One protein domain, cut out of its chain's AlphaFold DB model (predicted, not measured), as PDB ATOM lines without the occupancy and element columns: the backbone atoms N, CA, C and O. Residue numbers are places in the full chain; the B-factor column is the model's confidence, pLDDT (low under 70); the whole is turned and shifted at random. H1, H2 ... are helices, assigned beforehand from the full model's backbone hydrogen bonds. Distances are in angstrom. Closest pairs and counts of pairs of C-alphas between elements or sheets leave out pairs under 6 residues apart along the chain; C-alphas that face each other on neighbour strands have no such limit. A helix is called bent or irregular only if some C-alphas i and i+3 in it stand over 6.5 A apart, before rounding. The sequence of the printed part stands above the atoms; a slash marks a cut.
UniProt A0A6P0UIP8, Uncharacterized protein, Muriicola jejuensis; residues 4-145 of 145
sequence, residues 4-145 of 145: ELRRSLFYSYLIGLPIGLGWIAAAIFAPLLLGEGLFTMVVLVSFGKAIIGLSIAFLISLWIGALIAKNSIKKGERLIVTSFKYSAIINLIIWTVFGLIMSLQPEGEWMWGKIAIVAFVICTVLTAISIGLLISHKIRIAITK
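Overview. This is residues 4 to 145 of the 145 residues of an uncharacterized protein of Muriicola jejuensis (UniProt A0A6P0UIP8). Four long helical pieces, H1, H2b, H3 and H4, stand side by side in an arc, each running opposite to the one before, and the short H5 packs between H1 and H3 near the first residues of both, at one end of the long axis. At the other end H2a turns aside from H2b and packs on the last part of H1, and residues 104 to 111, with the link from H3 to H4, stick out. The printed part has 142 residues with five named helices, H1 to H5 in order, and no named strand; its class is all helix. It is compact, with a radius of gyration of the C-alphas of 16.7 A, yet elongated, spanning 52 by 29 by 21 A.

Along the chain. Find C-alpha 4 at (111.392, 85.851, 66.992); from there H1 runs to residue 33, 41.9 A away. H1 is irregular, with C-alphas 28 and 31 7.3 A apart, and has a kink of 40 degrees near residue 27. Next comes H2, residues 37 to 74, assigned as one helix by its hydrogen bonds but bent, with C-alphas 46 and 49 7.8 A apart. Its arms are H2a, residues 37 to 46, 14.6 A long, and H2b, residues 49 to 74, 37.9 A long. H3, residues 79 to 103, covers 35.7 A, and H4, residues 110 to 129, covers 29.8 A. H5, residues 131 to 143, is 18.3 A long and ends at C-alpha 143, (115.890, 83.665, 64.595).

Arrangement. Begin with H1, which touches H2b at a shallow tilt of 30 degrees, opposite ways; their closest C-alphas, Leu 9 and Ala 66, are 5.4 A apart. With residues 28 to 32 alone H1 touches H2a, closest at the C-alphas of Pro 31 and Thr 40, 5.7 A. The arms H2a and H2b are only just about perpendicular, at 72 degrees. H2b and H3 form a helical hairpin, the C-alphas of Gly 65 and Tyr 86 closest at 4.7 A. H3 and H4 form another, the C-alphas of Phe 84 and Ala 128 closest at 4.9 A. Look then at H5: it touches residues 4 to 16 of H1, closest at the C-alphas of Ser 8 and Ile 139, 5.1 A. It also touches H3 at a steep tilt of 52 degrees, with the C-alphas of Ser 83 and Gly 132 closest at 4.9 A. H1 and H4 are apart. Each O i to N i+4 pair is within hydrogen-bond range in H2b, H3, H4 and H5, against 22 of 26 in H1 and 5 of 6 in H2a.

Size, cuts and confidence. The two C-alphas farthest apart, Leu 38 and Gly 76, are 52.5 A apart. The printed part has no cut and no long link. The mean pLDDT of the printed part is 85.9; look for values under 70 at residues 106 to 112 and residue 145.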
ATOM      1  N   GLU A   4     109.989  85.966  66.615       89.50
ATOM      2  CA  GLU A   4     111.392  85.851  66.992       89.50
ATOM      3  C   GLU A   4     111.591  86.087  68.489       89.50
ATOM      4  O   GLU A   4     112.402  85.415  69.126       89.50
ATOM      5  N   LEU A   5     110.808  86.997  69.083       90.38
ATOM      6  CA  LEU A   5     110.794  87.192  70.533       90.38
ATOM      7  C   LEU A   5     110.265  85.941  71.238       90.38
ATOM      8  O   LEU A   5     110.869  85.496  72.209       90.38
ATOM      9  N   ARG A   6     109.192  85.329  70.720       91.38
ATOM     10  CA  ARG A   6     108.650  84.074  71.258       91.38
ATOM     11  C   ARG A   6     109.680  82.944  71.198       91.38
ATOM     12  O   ARG A   6     109.839  82.229  72.183       91.38
ATOM     13  N   ARG A   7     110.395  82.799  70.075       91.25
ATOM     14  CA  ARG A   7     111.476  81.808  69.922       91.25
ATOM     15  C   ARG A   7     112.629  82.085  70.890       91.25
ATOM     16  O   ARG A   7     113.091  81.160  71.550       91.25
ATOM     17  N   SER A   8     113.049  83.344  71.023       92.94
ATOM     18  CA  SER A   8     114.110  83.740  71.956       92.94
ATOM     19  C   SER A   8     113.761  83.395  73.407       92.94
ATOM     20  O   SER A   8     114.536  82.741  74.107       92.94
ATOM     21  N   LEU A   9     112.551  83.767  73.836       94.00
ATOM     22  CA  LEU A   9     112.035  83.463  75.168       94.00
ATOM     23  C   LEU A   9     111.958  81.956  75.402       94.00
ATOM     24  O   LEU A   9     112.421  81.485  76.435       94.00
ATOM     25  N   PHE A  10     111.440  81.198  74.433       94.44
ATOM     26  CA  PHE A  10     111.334  79.748  74.546       94.44
ATOM     27  C   PHE A  10     112.686  79.093  74.845       94.44
ATOM     28  O   PHE A  10     112.777  78.347  75.811       94.44
ATOM     29  N   TYR A  11     113.746  79.403  74.092       93.81
ATOM     30  CA  TYR A  11     115.067  78.810  74.347       93.81
ATOM     31  C   TYR A  11     115.710  79.299  75.648       93.81
ATOM     32  O   TYR A  11     116.363  78.510  76.329       93.81
ATOM     33  N   SER A  12     115.503  80.569  76.009       93.44
ATOM     34  CA  SER A  12     115.970  81.117  77.287       93.44
ATOM     35  C   SER A  12     115.344  80.373  78.469       93.44
ATOM     36  O   SER A  12     116.063  79.904  79.347       93.44
ATOM     37  N   TYR A  13     114.021  80.178  78.462       94.06
ATOM     38  CA  TYR A  13     113.328  79.441  79.520       94.06
ATOM     39  C   TYR A  13     113.585  77.936  79.463       94.06
ATOM     40  O   TYR A  13     113.818  77.340  80.505       94.06
ATOM     41  N   LEU A  14     113.600  77.318  78.280       95.06
ATOM     42  CA  LEU A  14     113.805  75.873  78.132       95.06
ATOM     43  C   LEU A  14     115.125  75.409  78.755       95.06
ATOM     44  O   LEU A  14     115.186  74.323  79.318       95.06
ATOM     45  N   ILE A  15     116.174  76.225  78.645       92.38
ATOM     46  CA  ILE A  15     117.505  75.894  79.162       92.38
ATOM     47  C   ILE A  15     117.722  76.524  80.538       92.38
ATOM     48  O   ILE A  15     118.175  75.852  81.460       92.38
ATOM     49  N   GLY A  16     117.410  77.812  80.694       89.19
ATOM     50  CA  GLY A  16     117.676  78.546  81.927       89.19
ATOM     51  C   GLY A  16     116.827  78.063  83.099       89.19
ATOM     52  O   GLY A  16     117.346  77.899  84.199       89.19
ATOM     53  N   LEU A  17     115.540  77.782  82.877       91.12
ATOM     54  CA  LEU A  17     114.608  77.440  83.955       91.12
ATOM     55  C   LEU A  17     114.957  76.116  84.657       91.12
ATOM     56  O   LEU A  17     115.058  76.145  85.882       91.12
ATOM     57  N   PRO A  18     115.221  74.990  83.959       91.44
ATOM     58  CA  PRO A  18     115.633  73.752  84.622       91.44
ATOM     59  C   PRO A  18     116.930  73.899  85.418       91.44
ATOM     60  O   PRO A  18     117.039  73.359  86.515       91.44
ATOM     61  N   ILE A  19     117.898  74.661  84.897       89.38
ATOM     62  CA  ILE A  19     119.178  74.889  85.577       89.38
ATOM     63  C   ILE A  19     118.963  75.711  86.852       89.38
ATOM     64  O   ILE A  19     119.447  75.333  87.918       89.38
ATOM     65  N   GLY A  20     118.206  76.808  86.764       86.44
ATOM     66  CA  GLY A  20     117.909  77.654  87.920       86.44
ATOM     67  C   GLY A  20     117.101  76.924  88.990       86.44
ATOM     68  O   GLY A  20     117.444  76.993  90.168       86.44
ATOM     69  N   LEU A  21     116.075  76.164  88.592       87.44
ATOM     70  CA  LEU A  21     115.294  75.337  89.516       87.44
ATOM     71  C   LEU A  21     116.141  74.236  90.157       87.44
ATOM     72  O   LEU A  21     116.008  73.999  91.355       87.44
ATOM     73  N   GLY A  22     117.033  73.604  89.390       88.38
ATOM     74  CA  GLY A  22     117.976  72.619  89.914       88.38
ATOM     75  C   GLY A  22     118.878  73.209  90.996       88.38
ATOM     76  O   GLY A  22     119.075  72.584  92.034       88.38
ATOM     77  N   TRP A  23     119.361  74.440  90.805       86.56
ATOM     78  CA  TRP A  23     120.180  75.126  91.805       86.56
ATOM     79  C   TRP A  23     119.390  75.520  93.057       86.56
ATOM     80  O   TRP A  23     119.875  75.335  94.170       86.56
ATOM     81  N   ILE A  24     118.155  76.007  92.896       86.06
ATOM     82  CA  ILE A  24     117.263  76.313  94.028       86.06
ATOM     83  C   ILE A  24     116.975  75.043  94.835       86.06
ATOM     84  O   ILE A  24     117.087  75.054  96.060       86.06
ATOM     85  N   ALA A  25     116.648  73.939  94.161       86.62
ATOM     86  CA  ALA A  25     116.420  72.656  94.813       86.62
ATOM     87  C   ALA A  25     117.681  72.180  95.545       86.62
ATOM     88  O   ALA A  25     117.602  71.815  96.713       86.62
ATOM     89  N   ALA A  26     118.849  72.251  94.900       85.44
ATOM     90  CA  ALA A  26     120.115  71.901  95.533       85.44
ATOM     91  C   ALA A  26     120.379  72.748  96.787       85.44
ATOM     92  O   ALA A  26     120.749  72.195  97.814       85.44
ATOM     93  N   ALA A  27     120.129  74.059  96.747       81.81
ATOM     94  CA  ALA A  27     120.314  74.938  97.901       81.81
ATOM     95  C   ALA A  27     119.372  74.595  99.071       81.81
ATOM     96  O   ALA A  27     119.793  74.630 100.224       81.81
ATOM     97  N   ILE A  28     118.116  74.235  98.784       84.50
ATOM     98  CA  ILE A  28     117.136  73.841  99.809       84.50
ATOM     99  C   ILE A  28     117.480  72.469 100.399       84.50
ATOM    100  O   ILE A  28     117.417  72.295 101.610       84.50
ATOM    101  N   PHE A  29     117.836  71.494  99.560       84.00
ATOM    102  CA  PHE A  29     118.022  70.100  99.974       84.00
ATOM    103  C   PHE A  29     119.465  69.738 100.347       84.00
ATOM    104  O   PHE A  29     119.688  68.648 100.867       84.00
ATOM    105  N   ALA A  30     120.445  70.619 100.132       82.75
ATOM    106  CA  ALA A  30     121.831  70.368 100.522       82.75
ATOM    107  C   ALA A  30     121.980  69.963 102.003       82.75
ATOM    108  O   ALA A  30     122.640  68.953 102.251       82.75
ATOM    109  N   PRO A  31     121.338  70.632 102.986       79.75
ATOM    110  CA  PRO A  31     121.440  70.217 104.386       79.75
ATOM    111  C   PRO A  31     120.838  68.829 104.641       79.75
ATOM    112  O   PRO A  31     121.378  68.050 105.422       79.75
ATOM    113  N   LEU A  32     119.755  68.474 103.937       80.25
ATOM    114  CA  LEU A  32     119.141  67.148 104.028       80.25
ATOM    115  C   LEU A  32     120.105  66.044 103.568       80.25
ATOM    116  O   LEU A  32     120.193  65.002 104.212       80.25
ATOM    117  N   LEU A  33     120.850  66.282 102.483       76.00
ATOM    118  CA  LEU A  33     121.851  65.341 101.962       76.00
ATOM    119  C   LEU A  33     123.046  65.154 102.907       76.00
ATOM    120  O   LEU A  33     123.715  64.127 102.844       76.00
ATOM    121  N   LEU A  34     123.294  66.123 103.789       80.12
ATOM    122  CA  LEU A  34     124.331  66.069 104.821       80.12
ATOM    123  C   LEU A  34     123.831  65.461 106.146       80.12
ATOM    124  O   LEU A  34     124.590  65.386 107.107       80.12
ATOM    125  N   GLY A  35     122.576  64.992 106.201       75.56
ATOM    126  CA  GLY A  35     121.970  64.382 107.391       75.56
ATOM    127  C   GLY A  35     121.279  65.373 108.334       75.56
ATOM    128  O   GLY A  35     120.757  64.972 109.373       75.56
ATOM    129  N   GLU A  36     121.203  66.654 107.970       78.62
ATOM    130  CA  GLU A  36     120.670  67.724 108.815       78.62
ATOM    131  C   GLU A  36     119.246  68.131 108.393       78.62
ATOM    132  O   GLU A  36     118.960  69.256 107.972       78.62
ATOM    133  N   GLY A  37     118.297  67.195 108.512       73.25
ATOM    134  CA  GLY A  37     116.895  67.428 108.133       73.25
ATOM    135  C   GLY A  37     116.238  68.612 108.863       73.25
ATOM    136  O   GLY A  37     115.470  69.361 108.259       73.25
ATOM    137  N   LEU A  38     116.597  68.847 110.132       74.94
ATOM    138  CA  LEU A  38     116.121  69.999 110.911       74.94
ATOM    139  C   LEU A  38     116.621  71.333 110.324       74.94
ATOM    140  O   LEU A  38     115.868  72.304 110.252       74.94
ATOM    141  N   PHE A  39     117.860  71.364 109.826       75.94
ATOM    142  CA  PHE A  39     118.450  72.540 109.181       75.94
ATOM    143  C   PHE A  39     117.726  72.909 107.886       75.94
ATOM    144  O   PHE A  39     117.585  74.087 107.576       75.94
ATOM    145  N   THR A  40     117.190  71.926 107.160       77.19
ATOM    146  CA  THR A  40     116.370  72.184 105.962       77.19
ATOM    147  C   THR A  40     115.112  72.988 106.309       77.19
ATOM    148  O   THR A  40     114.756  73.932 105.600       77.19
ATOM    149  N   MET A  41     114.458  72.673 107.435       76.69
ATOM    150  CA  MET A  41     113.305  73.445 107.913       76.69
ATOM    151  C   MET A  41     113.705  74.862 108.336       76.69
ATOM    152  O   MET A  41     113.012  75.816 107.987       76.69
ATOM    153  N   VAL A  42     114.842  75.016 109.023       77.75
ATOM    154  CA  VAL A  42     115.391  76.334 109.389       77.75
ATOM    155  C   VAL A  42     115.680  77.169 108.140       77.75
ATOM    156  O   VAL A  42     115.308  78.338 108.091       77.75
ATOM    157  N   VAL A  43     116.264  76.576 107.096       77.88
ATOM    158  CA  VAL A  43     116.528  77.264 105.824       77.88
ATOM    159  C   VAL A  43     115.232  77.754 105.178       77.88
ATOM    160  O   VAL A  43     115.156  78.907 104.756       77.88
ATOM    161  N   LEU A  44     114.188  76.923 105.130       78.75
ATOM    162  CA  LEU A  44     112.902  77.314 104.547       78.75
ATOM    163  C   LEU A  44     112.206  78.425 105.341       78.75
ATOM    164  O   LEU A  44     111.648  79.342 104.739       78.75
ATOM    165  N   VAL A  45     112.252  78.380 106.673       79.19
ATOM    166  CA  VAL A  45     111.628  79.404 107.523       79.19
ATOM    167  C   VAL A  45     112.400  80.723 107.453       79.19
ATOM    168  O   VAL A  45     111.792  81.777 107.257       79.19
ATOM    169  N   SER A  46     113.729  80.675 107.551       78.12
ATOM    170  CA  SER A  46     114.581  81.869 107.590       78.12
ATOM    171  C   SER A  46     114.775  82.510 106.216       78.12
ATOM    172  O   SER A  46     114.781  83.734 106.097       78.12
ATOM    173  N   PHE A  47     114.893  81.703 105.156       79.75
ATOM    174  CA  PHE A  47     115.221  82.176 103.806       79.75
ATOM    175  C   PHE A  47     114.107  81.960 102.779       79.75
ATOM    176  O   PHE A  47     114.262  82.380 101.634       79.75
ATOM    177  N   GLY A  48     112.954  81.389 103.141       79.88
ATOM    178  CA  GLY A  48     111.862  81.114 102.194       79.88
ATOM    179  C   GLY A  48     111.408  82.342 101.400       79.88
ATOM    180  O   GLY A  48     111.265  82.280 100.179       79.88
ATOM    181  N   LYS A  49     111.274  83.501 102.060       81.69
ATOM    182  CA  LYS A  49     110.947  84.774 101.386       81.69
ATOM    183  C   LYS A  49     112.035  85.198 100.397       81.69
ATOM    184  O   LYS A  49     111.720  85.645  99.296       81.69
ATOM    185  N   ALA A  50     113.303  85.029 100.776       83.38
ATOM    186  CA  ALA A  50     114.440  85.327  99.914       83.38
ATOM    187  C   ALA A  50     114.448  84.414  98.682       83.38
ATOM    188  O   ALA A  50     114.569  84.907  97.565       83.38
ATOM    189  N   ILE A  51     114.228  83.110  98.872       85.94
ATOM    190  CA  ILE A  51     114.148  82.111  97.799       85.94
ATOM    191  C   ILE A  51     113.054  82.485  96.795       85.94
ATOM    192  O   ILE A  51     113.309  82.483  95.591       85.94
ATOM    193  N   ILE A  52     111.859  82.856  97.262       88.06
ATOM    194  CA  ILE A  52     110.762  83.291  96.384       88.06
ATOM    195  C   ILE A  52     111.159  84.555  95.610       88.06
ATOM    196  O   ILE A  52     111.011  84.596  94.388       88.06
ATOM    197  N   GLY A  53     111.709  85.565  96.294       87.81
ATOM    198  CA  GLY A  53     112.144  86.816  95.664       87.81
ATOM    199  C   GLY A  53     113.209  86.600  94.584       87.81
ATOM    200  O   GLY A  53     113.069  87.092  93.464       87.81
ATOM    201  N   LEU A  54     114.230  85.796  94.884       88.25
ATOM    202  CA  LEU A  54     115.279  85.400  93.942       88.25
ATOM    203  C   LEU A  54     114.739  84.562  92.778       88.25
ATOM    204  O   LEU A  54     115.178  84.749  91.647       88.25
ATOM    205  N   SER A  55     113.759  83.691  93.020       90.25
ATOM    206  CA  SER A  55     113.121  82.890  91.967       90.25
ATOM    207  C   SER A  55     112.361  83.772  90.978       90.25
ATOM    208  O   SER A  55     112.507  83.621  89.765       90.25
ATOM    209  N   ILE A  56     111.589  84.742  91.474       92.00
ATOM    210  CA  ILE A  56     110.874  85.707  90.627       92.00
ATOM    211  C   ILE A  56     111.876  86.563  89.845       92.00
ATOM    212  O   ILE A  56     111.741  86.717  88.630       92.00
ATOM    213  N   ALA A  57     112.916  87.067  90.515       92.62
ATOM    214  CA  ALA A  57     113.982  87.832  89.876       92.62
ATOM    215  C   ALA A  57     114.671  87.028  88.768       92.62
ATOM    216  O   ALA A  57     114.902  87.553  87.679       92.62
ATOM    217  N   PHE A  58     114.927  85.741  89.003       92.31
ATOM    218  CA  PHE A  58     115.496  84.841  88.011       92.31
ATOM    219  C   PHE A  58     114.596  84.706  86.776       92.31
ATOM    220  O   PHE A  58     115.074  84.884  85.654       92.31
ATOM    221  N   LEU A  59     113.289  84.483  86.952       93.94
ATOM    222  CA  LEU A  59     112.339  84.399  85.836       93.94
ATOM    223  C   LEU A  59     112.295  85.689  85.013       93.94
ATOM    224  O   LEU A  59     112.297  85.631  83.782       93.94
ATOM    225  N   ILE A  60     112.289  86.847  85.677       94.62
ATOM    226  CA  ILE A  60     112.341  88.160  85.022       94.62
ATOM    227  C   ILE A  60     113.669  88.328  84.276       94.62
ATOM    228  O   ILE A  60     113.704  88.820  83.147       94.62
ATOM    229  N   SER A  61     114.768  87.869  84.868       94.62
ATOM    230  CA  SER A  61     116.095  87.966  84.273       94.62
ATOM    231  C   SER A  61     116.220  87.152  82.979       94.62
ATOM    232  O   SER A  61     116.784  87.650  82.005       94.62
ATOM    233  N   LEU A  62     115.611  85.959  82.909       93.88
ATOM    234  CA  LEU A  62     115.571  85.142  81.691       93.88
ATOM    235  C   LEU A  62     114.797  85.832  80.565       93.88
ATOM    236  O   LEU A  62     115.191  85.732  79.396       93.88
ATOM    237  N   TRP A  63     113.722  86.546  80.910       95.31
ATOM    238  CA  TRP A  63     112.940  87.333  79.959       95.31
ATOM    239  C   TRP A  63     113.764  88.480  79.376       95.31
ATOM    240  O   TRP A  63     113.882  88.625  78.156       95.31
ATOM    241  N   ILE A  64     114.365  89.295  80.248       95.38
ATOM    242  CA  ILE A  64     115.163  90.458  79.846       95.38
ATOM    243  C   ILE A  64     116.404  90.006  79.067       95.38
ATOM    244  O   ILE A  64     116.714  90.570  78.015       95.38
ATOM    245  N   GLY A  65     117.065  88.937  79.519       93.81
ATOM    246  CA  GLY A  65     118.176  88.301  78.817       93.81
ATOM    247  C   GLY A  65     117.794  87.895  77.397       93.81
ATOM    248  O   GLY A  65     118.490  88.260  76.449       93.81
ATOM    249  N   ALA A  66     116.659  87.216  77.212       93.50
ATOM    250  CA  ALA A  66     116.180  86.811  75.890       93.50
ATOM    251  C   ALA A  66     115.923  88.006  74.956       93.50
ATOM    252  O   ALA A  66     116.217  87.937  73.757       93.50
ATOM    253  N   LEU A  67     115.390  89.111  75.487       94.94
ATOM    254  CA  LEU A  67     115.165  90.335  74.719       94.94
ATOM    255  C   LEU A  67     116.489  90.968  74.271       94.94
ATOM    256  O   LEU A  67     116.632  91.342  73.105       94.94
ATOM    257  N   ILE A  68     117.470  91.046  75.174       94.12
ATOM    258  CA  ILE A  68     118.810  91.563  74.873       94.12
ATOM    259  C   ILE A  68     119.506  90.672  73.846       94.12
ATOM    260  O   ILE A  68     120.022  91.190  72.857       94.12
ATOM    261  N   ALA A  69     119.452  89.349  74.015       93.56
ATOM    262  CA  ALA A  69     120.042  88.405  73.075       93.56
ATOM    263  C   ALA A  69     119.441  88.556  71.670       93.56
ATOM    264  O   ALA A  69     120.185  88.671  70.696       93.56
ATOM    265  N   LYS A  70     118.104  88.650  71.567       94.50
ATOM    266  CA  LYS A  70     117.399  88.911  70.300       94.50
ATOM    267  C   LYS A  70     117.924  90.181  69.632       94.50
ATOM    268  O   LYS A  70     118.296  90.162  68.461       94.50
ATOM    269  N   ASN A  71     117.967  91.283  70.377       94.31
ATOM    270  CA  ASN A  71     118.367  92.582  69.846       94.31
ATOM    271  C   ASN A  71     119.849  92.605  69.437       94.31
ATOM    272  O   ASN A  71     120.177  93.160  68.392       94.31
ATOM    273  N   SER A  72     120.731  91.968  70.208       93.00
ATOM    274  CA  SER A  72     122.149  91.801  69.867       93.00
ATOM    275  C   SER A  72     122.347  90.981  68.591       93.00
ATOM    276  O   SER A  72     123.140  91.361  67.733       93.00
ATOM    277  N   ILE A  73     121.589  89.895  68.422       92.75
ATOM    278  CA  ILE A  73     121.644  89.066  67.211       92.75
ATOM    279  C   ILE A  73     121.139  89.849  65.994       92.75
ATOM    280  O   ILE A  73     121.803  89.830  64.960       92.75
ATOM    281  N   LYS A  74     120.036  90.600  66.121       91.94
ATOM    282  CA  LYS A  74     119.526  91.473  65.045       91.94
ATOM    283  C   LYS A  74     120.520  92.546  64.614       91.94
ATOM    284  O   LYS A  74     120.573  92.890  63.443       91.94
ATOM    285  N   LYS A  75     121.313  93.061  65.553       92.56
ATOM    286  CA  LYS A  75     122.383  94.032  65.281       92.56
ATOM    287  C   LYS A  75     123.627  93.407  64.635       92.56
ATOM    288  O   LYS A  75     124.591  94.120  64.389       92.56
ATOM    289  N   GLY A  76     123.638  92.093  64.386       90.81
ATOM    290  CA  GLY A  76     124.786  91.393  63.808       90.81
ATOM    291  C   GLY A  76     125.957  91.223  64.779       90.81
ATOM    292  O   GLY A  76     127.081  90.968  64.349       90.81
ATOM    293  N   GLU A  77     125.733  91.358  66.090       93.38
ATOM    294  CA  GLU A  77     126.808  91.229  67.074       93.38
ATOM    295  C   GLU A  77     127.389  89.806  67.090       93.38
ATOM    296  O   GLU A  77     126.728  88.818  66.755       93.38
ATOM    297  N   ARG A  78     128.651  89.670  67.515       92.69
ATOM    298  CA  ARG A  78     129.288  88.356  67.678       92.69
ATOM    299  C   ARG A  78     128.571  87.540  68.756       92.69
ATOM    300  O   ARG A  78     128.100  88.084  69.756       92.69
ATOM    301  N   LEU A  79     128.543  86.218  68.582       91.50
ATOM    302  CA  LEU A  79     127.862  85.301  69.502       91.50
ATOM    303  C   LEU A  79     128.399  85.407  70.938       91.50
ATOM    304  O   LEU A  79     127.619  85.432  71.883       91.50
ATOM    305  N   ILE A  80     129.719  85.544  71.085       91.12
ATOM    306  CA  ILE A  80     130.384  85.719  72.382       91.12
ATOM    307  C   ILE A  80     129.880  86.992  73.075       91.12
ATOM    308  O   ILE A  80     129.505  86.949  74.239       91.12
ATOM    309  N   VAL A  81     129.785  88.109  72.348       92.19
ATOM    310  CA  VAL A  81     129.290  89.385  72.896       92.19
ATOM    311  C   VAL A  81     127.825  89.265  73.316       92.19
ATOM    312  O   VAL A  81     127.454  89.729  74.392       92.19
ATOM    313  N   THR A  82     127.002  88.594  72.504       92.88
ATOM    314  CA  THR A  82     125.599  88.304  72.844       92.88
ATOM    315  C   THR A  82     125.506  87.488  74.136       92.88
ATOM    316  O   THR A  82     124.742  87.841  75.030       92.88
ATOM    317  N   SER A  83     126.332  86.445  74.259       93.31
ATOM    318  CA  SER A  83     126.387  85.583  75.442       93.31
ATOM    319  C   SER A  83     126.803  86.331  76.706       93.31
ATOM    320  O   SER A  83     126.184  86.172  77.761       93.31
ATOM    321  N   PHE A  84     127.820  87.188  76.601       93.44
ATOM    322  CA  PHE A  84     128.258  88.026  77.711       93.44
ATOM    323  C   PHE A  84     127.160  88.992  78.147       93.44
ATOM    324  O   PHE A  84     126.868  89.059  79.333       93.44
ATOM    325  N   LYS A  85     126.501  89.688  77.213       93.12
ATOM    326  CA  LYS A  85     125.390  90.598  77.538       93.12
ATOM    327  C   LYS A  85     124.219  89.864  78.196       93.12
ATOM    328  O   LYS A  85     123.679  90.353  79.186       93.12
ATOM    329  N   TYR A  86     123.864  88.688  77.676       93.44
ATOM    330  CA  TYR A  86     122.837  87.817  78.249       93.44
ATOM    331  C   TYR A  86     123.188  87.391  79.683       93.44
ATOM    332  O   TYR A  86     122.380  87.516  80.597       93.44
ATOM    333  N   SER A  87     124.414  86.927  79.901       92.94
ATOM    334  CA  SER A  87     124.838  86.425  81.212       92.94
ATOM    335  C   SER A  87     125.038  87.552  82.219       92.94
ATOM    336  O   SER A  87     124.699  87.390  83.389       92.94
ATOM    337  N   ALA A  88     125.541  88.703  81.769       92.00
ATOM    338  CA  ALA A  88     125.732  89.882  82.598       92.00
ATOM    339  C   ALA A  88     124.399  90.423  83.108       92.00
ATOM    340  O   ALA A  88     124.291  90.687  84.299       92.00
ATOM    341  N   ILE A  89     123.366  90.541  82.260       94.31
ATOM    342  CA  ILE A  89     122.070  91.051  82.726       94.31
ATOM    343  C   ILE A  89     121.400  90.088  83.710       94.31
ATOM    344  O   ILE A  89     120.816  90.534  84.694       94.31
ATOM    345  N   ILE A  90     121.527  88.777  83.478       92.19
ATOM    346  CA  ILE A  90     120.971  87.764  84.377       92.19
ATOM    347  C   ILE A  90     121.620  87.860  85.745       92.19
ATOM    348  O   ILE A  90     120.932  88.041  86.748       92.19
ATOM    349  N   ASN A  91     122.951  87.800  85.777       91.69
ATOM    350  CA  ASN A  91     123.686  87.890  87.026       91.69
ATOM    351  C   ASN A  91     123.460  89.246  87.699       91.69
ATOM    352  O   ASN A  91     123.302  89.285  88.910       91.69
ATOM    353  N   LEU A  92     123.374  90.345  86.947       91.44
ATOM    354  CA  LEU A  92     123.171  91.669  87.530       91.44
ATOM    355  C   LEU A  92     121.838  91.720  88.272       91.44
ATOM    356  O   LEU A  92     121.813  92.103  89.434       91.44
ATOM    357  N   ILE A  93     120.751  91.249  87.656       92.69
ATOM    358  CA  ILE A  93     119.431  91.217  88.299       92.69
ATOM    359  C   ILE A  93     119.449  90.327  89.548       92.69
ATOM    360  O   ILE A  93     118.998  90.758  90.608       92.69
ATOM    361  N   ILE A  94     119.987  89.108  89.441       89.56
ATOM    362  CA  ILE A  94     120.050  88.155  90.560       89.56
ATOM    363  C   ILE A  94     120.838  88.748  91.730       89.56
ATOM    364  O   ILE A  94     120.355  88.743  92.861       89.56
ATOM    365  N   TRP A  95     122.028  89.285  91.466       87.56
ATOM    366  CA  TRP A  95     122.917  89.795  92.504       87.56
ATOM    367  C   TRP A  95     122.449  91.130  93.085       87.56
ATOM    368  O   TRP A  95     122.622  91.352  94.281       87.56
ATOM    369  N   THR A  96     121.793  91.990  92.301       88.56
ATOM    370  CA  THR A  96     121.132  93.192  92.831       88.56
ATOM    371  C   THR A  96     119.998  92.817  93.781       88.56
ATOM    372  O   THR A  96     119.920  93.366  94.877       88.56
ATOM    373  N   VAL A  97     119.144  91.858  93.408       88.94
ATOM    374  CA  VAL A  97     118.047  91.402  94.277       88.94
ATOM    375  C   VAL A  97     118.590  90.701  95.521       88.94
ATOM    376  O   VAL A  97     118.126  90.982  96.622       88.94
ATOM    377  N   PHE A  98     119.612  89.857  95.378       83.69
ATOM    378  CA  PHE A  98     120.302  89.232  96.507       83.69
ATOM    379  C   PHE A  98     120.879  90.273  97.473       83.69
ATOM    380  O   PHE A  98     120.634  90.196  98.674       83.69
ATOM    381  N   GLY A  99     121.601  91.272  96.955       81.94
ATOM    382  CA  GLY A  99     122.174  92.349  97.760       81.94
ATOM    383  C   GLY A  99     121.107  93.154  98.499       81.94
ATOM    384  O   GLY A  99     121.271  93.444  99.681       81.94
ATOM    385  N   LEU A 100     119.979  93.445  97.841       84.12
ATOM    386  CA  LEU A 100     118.849  94.133  98.462       84.12
ATOM    387  C   LEU A 100     118.239  93.293  99.592       84.12
ATOM    388  O   LEU A 100     118.026  93.814 100.684       84.12
ATOM    389  N   ILE A 101     118.028  91.992  99.375       82.44
ATOM    390  CA  ILE A 101     117.532  91.078 100.413       82.44
ATOM    391  C   ILE A 101     118.492  91.030 101.609       82.44
ATOM    392  O   ILE A 101     118.038  91.122 102.747       82.44
ATOM    393  N   MET A 102     119.800  90.927 101.364       76.00
ATOM    394  CA  MET A 102     120.811  90.877 102.425       76.00
ATOM    395  C   MET A 102     120.927  92.197 103.194       76.00
ATOM    396  O   MET A 102     121.080  92.174 104.408       76.00
ATOM    397  N   SER A 103     120.776  93.346 102.528       76.19
ATOM    398  CA  SER A 103     120.798  94.661 103.194       76.19
ATOM    399  C   SER A 103     119.637  94.890 104.166       76.19
ATOM    400  O   SER A 103     119.728  95.746 105.040       76.19
ATOM    401  N   LEU A 104     118.548  94.130 104.020       77.06
ATOM    402  CA  LEU A 104     117.388  94.184 104.909       77.06
ATOM    403  C   LEU A 104     117.533  93.260 106.126       77.06
ATOM    404  O   LEU A 104     116.665  93.277 107.000       77.06
ATOM    405  N   GLN A 105     118.594  92.449 106.195       73.25
ATOM    406  CA  GLN A 105     118.883  91.626 107.362       73.25
ATOM    407  C   GLN A 105     119.716  92.421 108.385       73.25
ATOM    408  O   GLN A 105     120.667  93.104 108.004       73.25
ATOM    409  N   PRO A 106     119.377  92.345 109.685       62.47
ATOM    410  CA  PRO A 106     120.003  93.158 110.732       62.47
ATOM    411  C   PRO A 106     121.498  92.861 110.954       62.47
ATOM    412  O   PRO A 106     122.196  93.692 111.525       62.47
ATOM    413  N   GLU A 107     122.007  91.727 110.465       64.62
ATOM    414  CA  GLU A 107     123.410  91.299 110.587       64.62
ATOM    415  C   GLU A 107     124.193  91.488 109.275       64.62
ATOM    416  O   GLU A 107     124.901  90.601 108.799       64.62
ATOM    417  N   GLY A 108     124.039  92.655 108.647       57.53
ATOM    418  CA  GLY A 108     124.729  93.008 107.407       57.53
ATOM    419  C   GLY A 108     126.237  93.202 107.593       57.53
ATOM    420  O   GLY A 108     126.725  94.331 107.566       57.53
ATOM    421  N   GLU A 109     127.004  92.121 107.754       62.66
ATOM    422  CA  GLU A 109     128.461  92.216 107.740       62.66
ATOM    423  C   GLU A 109     128.951  92.559 106.327       62.66
ATOM    424  O   GLU A 109     128.717  91.842 105.349       62.66
ATOM    425  N   TRP A 110     129.727  93.638 106.227       61.72
ATOM    426  CA  TRP A 110     130.374  94.111 104.996       61.72
ATOM    427  C   TRP A 110     131.220  93.029 104.283       61.72
ATOM    428  O   TRP A 110     131.526  93.139 103.093       61.72
ATOM    429  N   MET A 111     131.597  91.961 104.996       68.62
ATOM    430  CA  MET A 111     132.320  90.804 104.469       68.62
ATOM    431  C   MET A 111     131.499  90.004 103.444       68.62
ATOM    432  O   MET A 111     132.015  89.697 102.365       68.62
ATOM    433  N   TRP A 112     130.216  89.739 103.713       69.12
ATOM    434  CA  TRP A 112     129.339  88.993 102.799       69.12
ATOM    435  C   TRP A 112     129.113  89.737 101.479       69.12
ATOM    436  O   TRP A 112     129.048  89.117 100.416       69.12
ATOM    437  N   GLY A 113     129.109  91.074 101.516       70.25
ATOM    438  CA  GLY A 113     129.035  91.917 100.320       70.25
ATOM    439  C   GLY A 113     130.250  91.773  99.394       70.25
ATOM    440  O   GLY A 113     130.097  91.725  98.174       70.25
ATOM    441  N   LYS A 114     131.466  91.635  99.943       73.25
ATOM    442  CA  LYS A 114     132.680  91.423  99.130       73.25
ATOM    443  C   LYS A 114     132.676  90.054  98.449       73.25
ATOM    444  O   LYS A 114     132.994  89.965  97.263       73.25
ATOM    445  N   ILE A 115     132.280  89.006  99.178       77.62
ATOM    446  CA  ILE A 115     132.155  87.643  98.636       77.62
ATOM    447  C   ILE A 115     131.125  87.622  97.499       77.62
ATOM    448  O   ILE A 115     131.388  87.048  96.442       77.62
ATOM    449  N   ALA A 116     130.001  88.321  97.675       76.31
ATOM    450  CA  ALA A 116     128.960  88.448  96.662       76.31
ATOM    451  C   ALA A 116     129.464  89.075  95.349       76.31
ATOM    452  O   ALA A 116     129.146  88.587  94.268       76.31
ATOM    453  N   ILE A 117     130.300  90.117  95.419       77.94
ATOM    454  CA  ILE A 117     130.862  90.770  94.225       77.94
ATOM    455  C   ILE A 117     131.820  89.835  93.476       77.94
ATOM    456  O   ILE A 117     131.756  89.734  92.250       77.94
ATOM    457  N   VAL A 118     132.697  89.126  94.193       82.31
ATOM    458  CA  VAL A 118     133.627  88.170  93.568       82.31
ATOM    459  C   VAL A 118     132.850  87.032  92.903       82.31
ATOM    460  O   VAL A 118     133.113  86.690  91.748       82.31
ATOM    461  N   ALA A 119     131.839  86.500  93.591       82.94
ATOM    462  CA  ALA A 119     130.956  85.481  93.049       82.94
ATOM    463  C   ALA A 119     130.165  85.990  91.830       82.94
ATOM    464  O   ALA A 119     130.065  85.267  90.843       82.94
ATOM    465  N   PHE A 120     129.688  87.240  91.824       83.38
ATOM    466  CA  PHE A 120     129.054  87.864  90.655       83.38
ATOM    467  C   PHE A 120     129.966  87.851  89.425       83.38
ATOM    468  O   PHE A 120     129.531  87.443  88.344       83.38
ATOM    469  N   VAL A 121     131.231  88.254  89.575       82.56
ATOM    470  CA  VAL A 121     132.189  88.286  88.460       82.56
ATOM    471  C   VAL A 121     132.452  86.875  87.936       82.56
ATOM    472  O   VAL A 121     132.328  86.632  86.734       82.56
ATOM    473  N   ILE A 122     132.755  85.931  88.832       87.00
ATOM    474  CA  ILE A 122     133.064  84.543  88.465       87.00
ATOM    475  C   ILE A 122     131.854  83.881  87.801       87.00
ATOM    476  O   ILE A 122     131.978  83.343  86.700       87.00
ATOM    477  N   CYS A 123     130.672  83.972  88.415       84.81
ATOM    478  CA  CYS A 123     129.441  83.418  87.858       84.81
ATOM    479  C   CYS A 123     129.127  84.036  86.498       84.81
ATOM    480  O   CYS A 123     128.779  83.304  85.575       84.81
ATOM    481  N   THR A 124     129.302  85.348  86.322       81.75
ATOM    482  CA  THR A 124     129.044  86.008  85.034       81.75
ATOM    483  C   THR A 124     129.948  85.467  83.934       81.75
ATOM    484  O   THR A 124     129.451  85.127  82.859       81.75
ATOM    485  N   VAL A 125     131.252  85.336  84.197       82.38
ATOM    486  CA  VAL A 125     132.212  84.804  83.219       82.38
ATOM    487  C   VAL A 125     131.911  83.339  82.907       82.38
ATOM    488  O   VAL A 125     131.772  82.987  81.737       82.38
ATOM    489  N   LEU A 126     131.741  82.498  83.932       85.44
ATOM    490  CA  LEU A 126     131.461  81.070  83.757       85.44
ATOM    491  C   LEU A 126     130.141  80.835  83.015       85.44
ATOM    492  O   LEU A 126     130.084  80.022  82.092       85.44
ATOM    493  N   THR A 127     129.089  81.579  83.357       84.06
ATOM    494  CA  THR A 127     127.791  81.477  82.677       84.06
ATOM    495  C   THR A 127     127.912  81.950  81.229       84.06
ATOM    496  O   THR A 127     127.390  81.289  80.335       84.06
ATOM    497  N   ALA A 128     128.665  83.025  80.965       82.38
ATOM    498  CA  ALA A 128     128.877  83.547  79.615       82.38
ATOM    499  C   ALA A 128     129.625  82.577  78.694       82.38
ATOM    500  O   ALA A 128     129.322  82.523  77.501       82.38
ATOM    501  N   ILE A 129     130.573  81.794  79.210       87.62
ATOM    502  CA  ILE A 129     131.300  80.809  78.393       87.62
ATOM    503  C   ILE A 129     130.559  79.472  78.255       87.62
ATOM    504  O   ILE A 129     130.867  78.708  77.346       87.62
ATOM    505  N   SER A 130     129.579  79.194  79.121       90.06
ATOM    506  CA  SER A 130     128.840  77.925  79.149       90.06
ATOM    507  C   SER A 130     127.375  78.095  78.724       90.06
ATOM    508  O   SER A 130     127.051  78.101  77.534       90.06
ATOM    509  N   ILE A 131     126.471  78.247  79.690       88.50
ATOM    510  CA  ILE A 131     125.017  78.245  79.510       88.50
ATOM    511  C   ILE A 131     124.569  79.427  78.648       88.50
ATOM    512  O   ILE A 131     123.776  79.256  77.725       88.50
ATOM    513  N   GLY A 132     125.112  80.621  78.889       87.75
ATOM    514  CA  GLY A 132     124.816  81.816  78.102       87.75
ATOM    515  C   GLY A 132     125.196  81.653  76.632       87.75
ATOM    516  O   GLY A 132     124.466  82.124  75.753       87.75
ATOM    517  N   LEU A 133     126.289  80.929  76.349       91.75
ATOM    518  CA  LEU A 133     126.742  80.676  74.985       91.75
ATOM    519  C   LEU A 133     125.802  79.693  74.292       91.75
ATOM    520  O   LEU A 133     125.366  79.955  73.170       91.75
ATOM    521  N   LEU A 134     125.435  78.609  74.984       92.75
ATOM    522  CA  LEU A 134     124.466  77.619  74.514       92.75
ATOM    523  C   LEU A 134     123.116  78.277  74.186       92.75
ATOM    524  O   LEU A 134     122.586  78.087  73.090       92.75
ATOM    525  N   ILE A 135     122.584  79.087  75.105       91.75
ATOM    526  CA  ILE A 135     121.307  79.789  74.933       91.75
ATOM    527  C   ILE A 135     121.396  80.760  73.756       91.75
ATOM    528  O   ILE A 135     120.586  80.681  72.832       91.75
ATOM    529  N   SER A 136     122.418  81.618  73.725       92.00
ATOM    530  CA  SER A 136     122.610  82.586  72.638       92.00
ATOM    531  C   SER A 136     122.758  81.904  71.277       92.00
ATOM    532  O   SER A 136     122.267  82.412  70.268       92.00
ATOM    533  N   HIS A 137     123.407  80.739  71.233       93.62
ATOM    534  CA  HIS A 137     123.583  79.961  70.013       93.62
ATOM    535  C   HIS A 137     122.251  79.398  69.508       93.62
ATOM    536  O   HIS A 137     121.922  79.551  68.329       93.62
ATOM    537  N   LYS A 138     121.448  78.807  70.401       94.56
ATOM    538  CA  LYS A 138     120.118  78.283  70.056       94.56
ATOM    539  C   LYS A 138     119.162  79.392  69.622       94.56
ATOM    540  O   LYS A 138     118.480  79.230  68.612       94.56
ATOM    541  N   ILE A 139     119.170  80.531  70.315       91.31
ATOM    542  CA  ILE A 139     118.384  81.713  69.940       91.31
ATOM    543  C   ILE A 139     118.787  82.200  68.544       91.31
ATOM    544  O   ILE A 139     117.915  82.447  67.716       91.31
ATOM    545  N   ARG A 140     120.093  82.287  68.250       92.69
ATOM    546  CA  ARG A 140     120.579  82.699  66.926       92.69
ATOM    547  C   ARG A 140     120.036  81.793  65.831       92.69
ATOM    548  O   ARG A 140     119.386  82.301  64.929       92.69
ATOM    549  N   ILE A 141     120.227  80.478  65.954       91.56
ATOM    550  CA  ILE A 141     119.722  79.498  64.977       91.56
ATOM    551  C   ILE A 141     118.211  79.640  64.779       91.56
ATOM    552  O   ILE A 141     117.722  79.505  63.664       91.56
ATOM    553  N   ALA A 142     117.471  79.891  65.856       89.44
ATOM    554  CA  ALA A 142     116.023  79.996  65.809       89.44
ATOM    555  C   ALA A 142     115.510  81.293  65.171       89.44
ATOM    556  O   ALA A 142     114.372  81.311  64.718       89.44
ATOM    557  N   ILE A 143     116.291  82.373  65.173       88.00
ATOM    558  CA  ILE A 143     115.890  83.665  64.595       88.00
ATOM    559  C   ILE A 143     116.390  83.803  63.155       88.00
ATOM    560  O   ILE A 143     115.713  84.408  62.337       88.00
ATOM    561  N   THR A 144     117.557  83.243  62.826       82.94
ATOM    562  CA  THR A 144     118.129  83.318  61.470       82.94
ATOM    563  C   THR A 144     117.596  82.249  60.509       82.94
ATOM    564  O   THR A 144     118.025  82.221  59.360       82.94
ATOM    565  N   LYS A 145     116.727  81.348  60.983       67.19
ATOM    566  CA  LYS A 145     115.968  80.384  60.171       67.19
ATOM    567  C   LYS A 145     114.546  80.878  59.943       67.19
ATOM    568  O   LYS A 145     114.130  80.857  58.772       67.19
TER     569      LYS A 145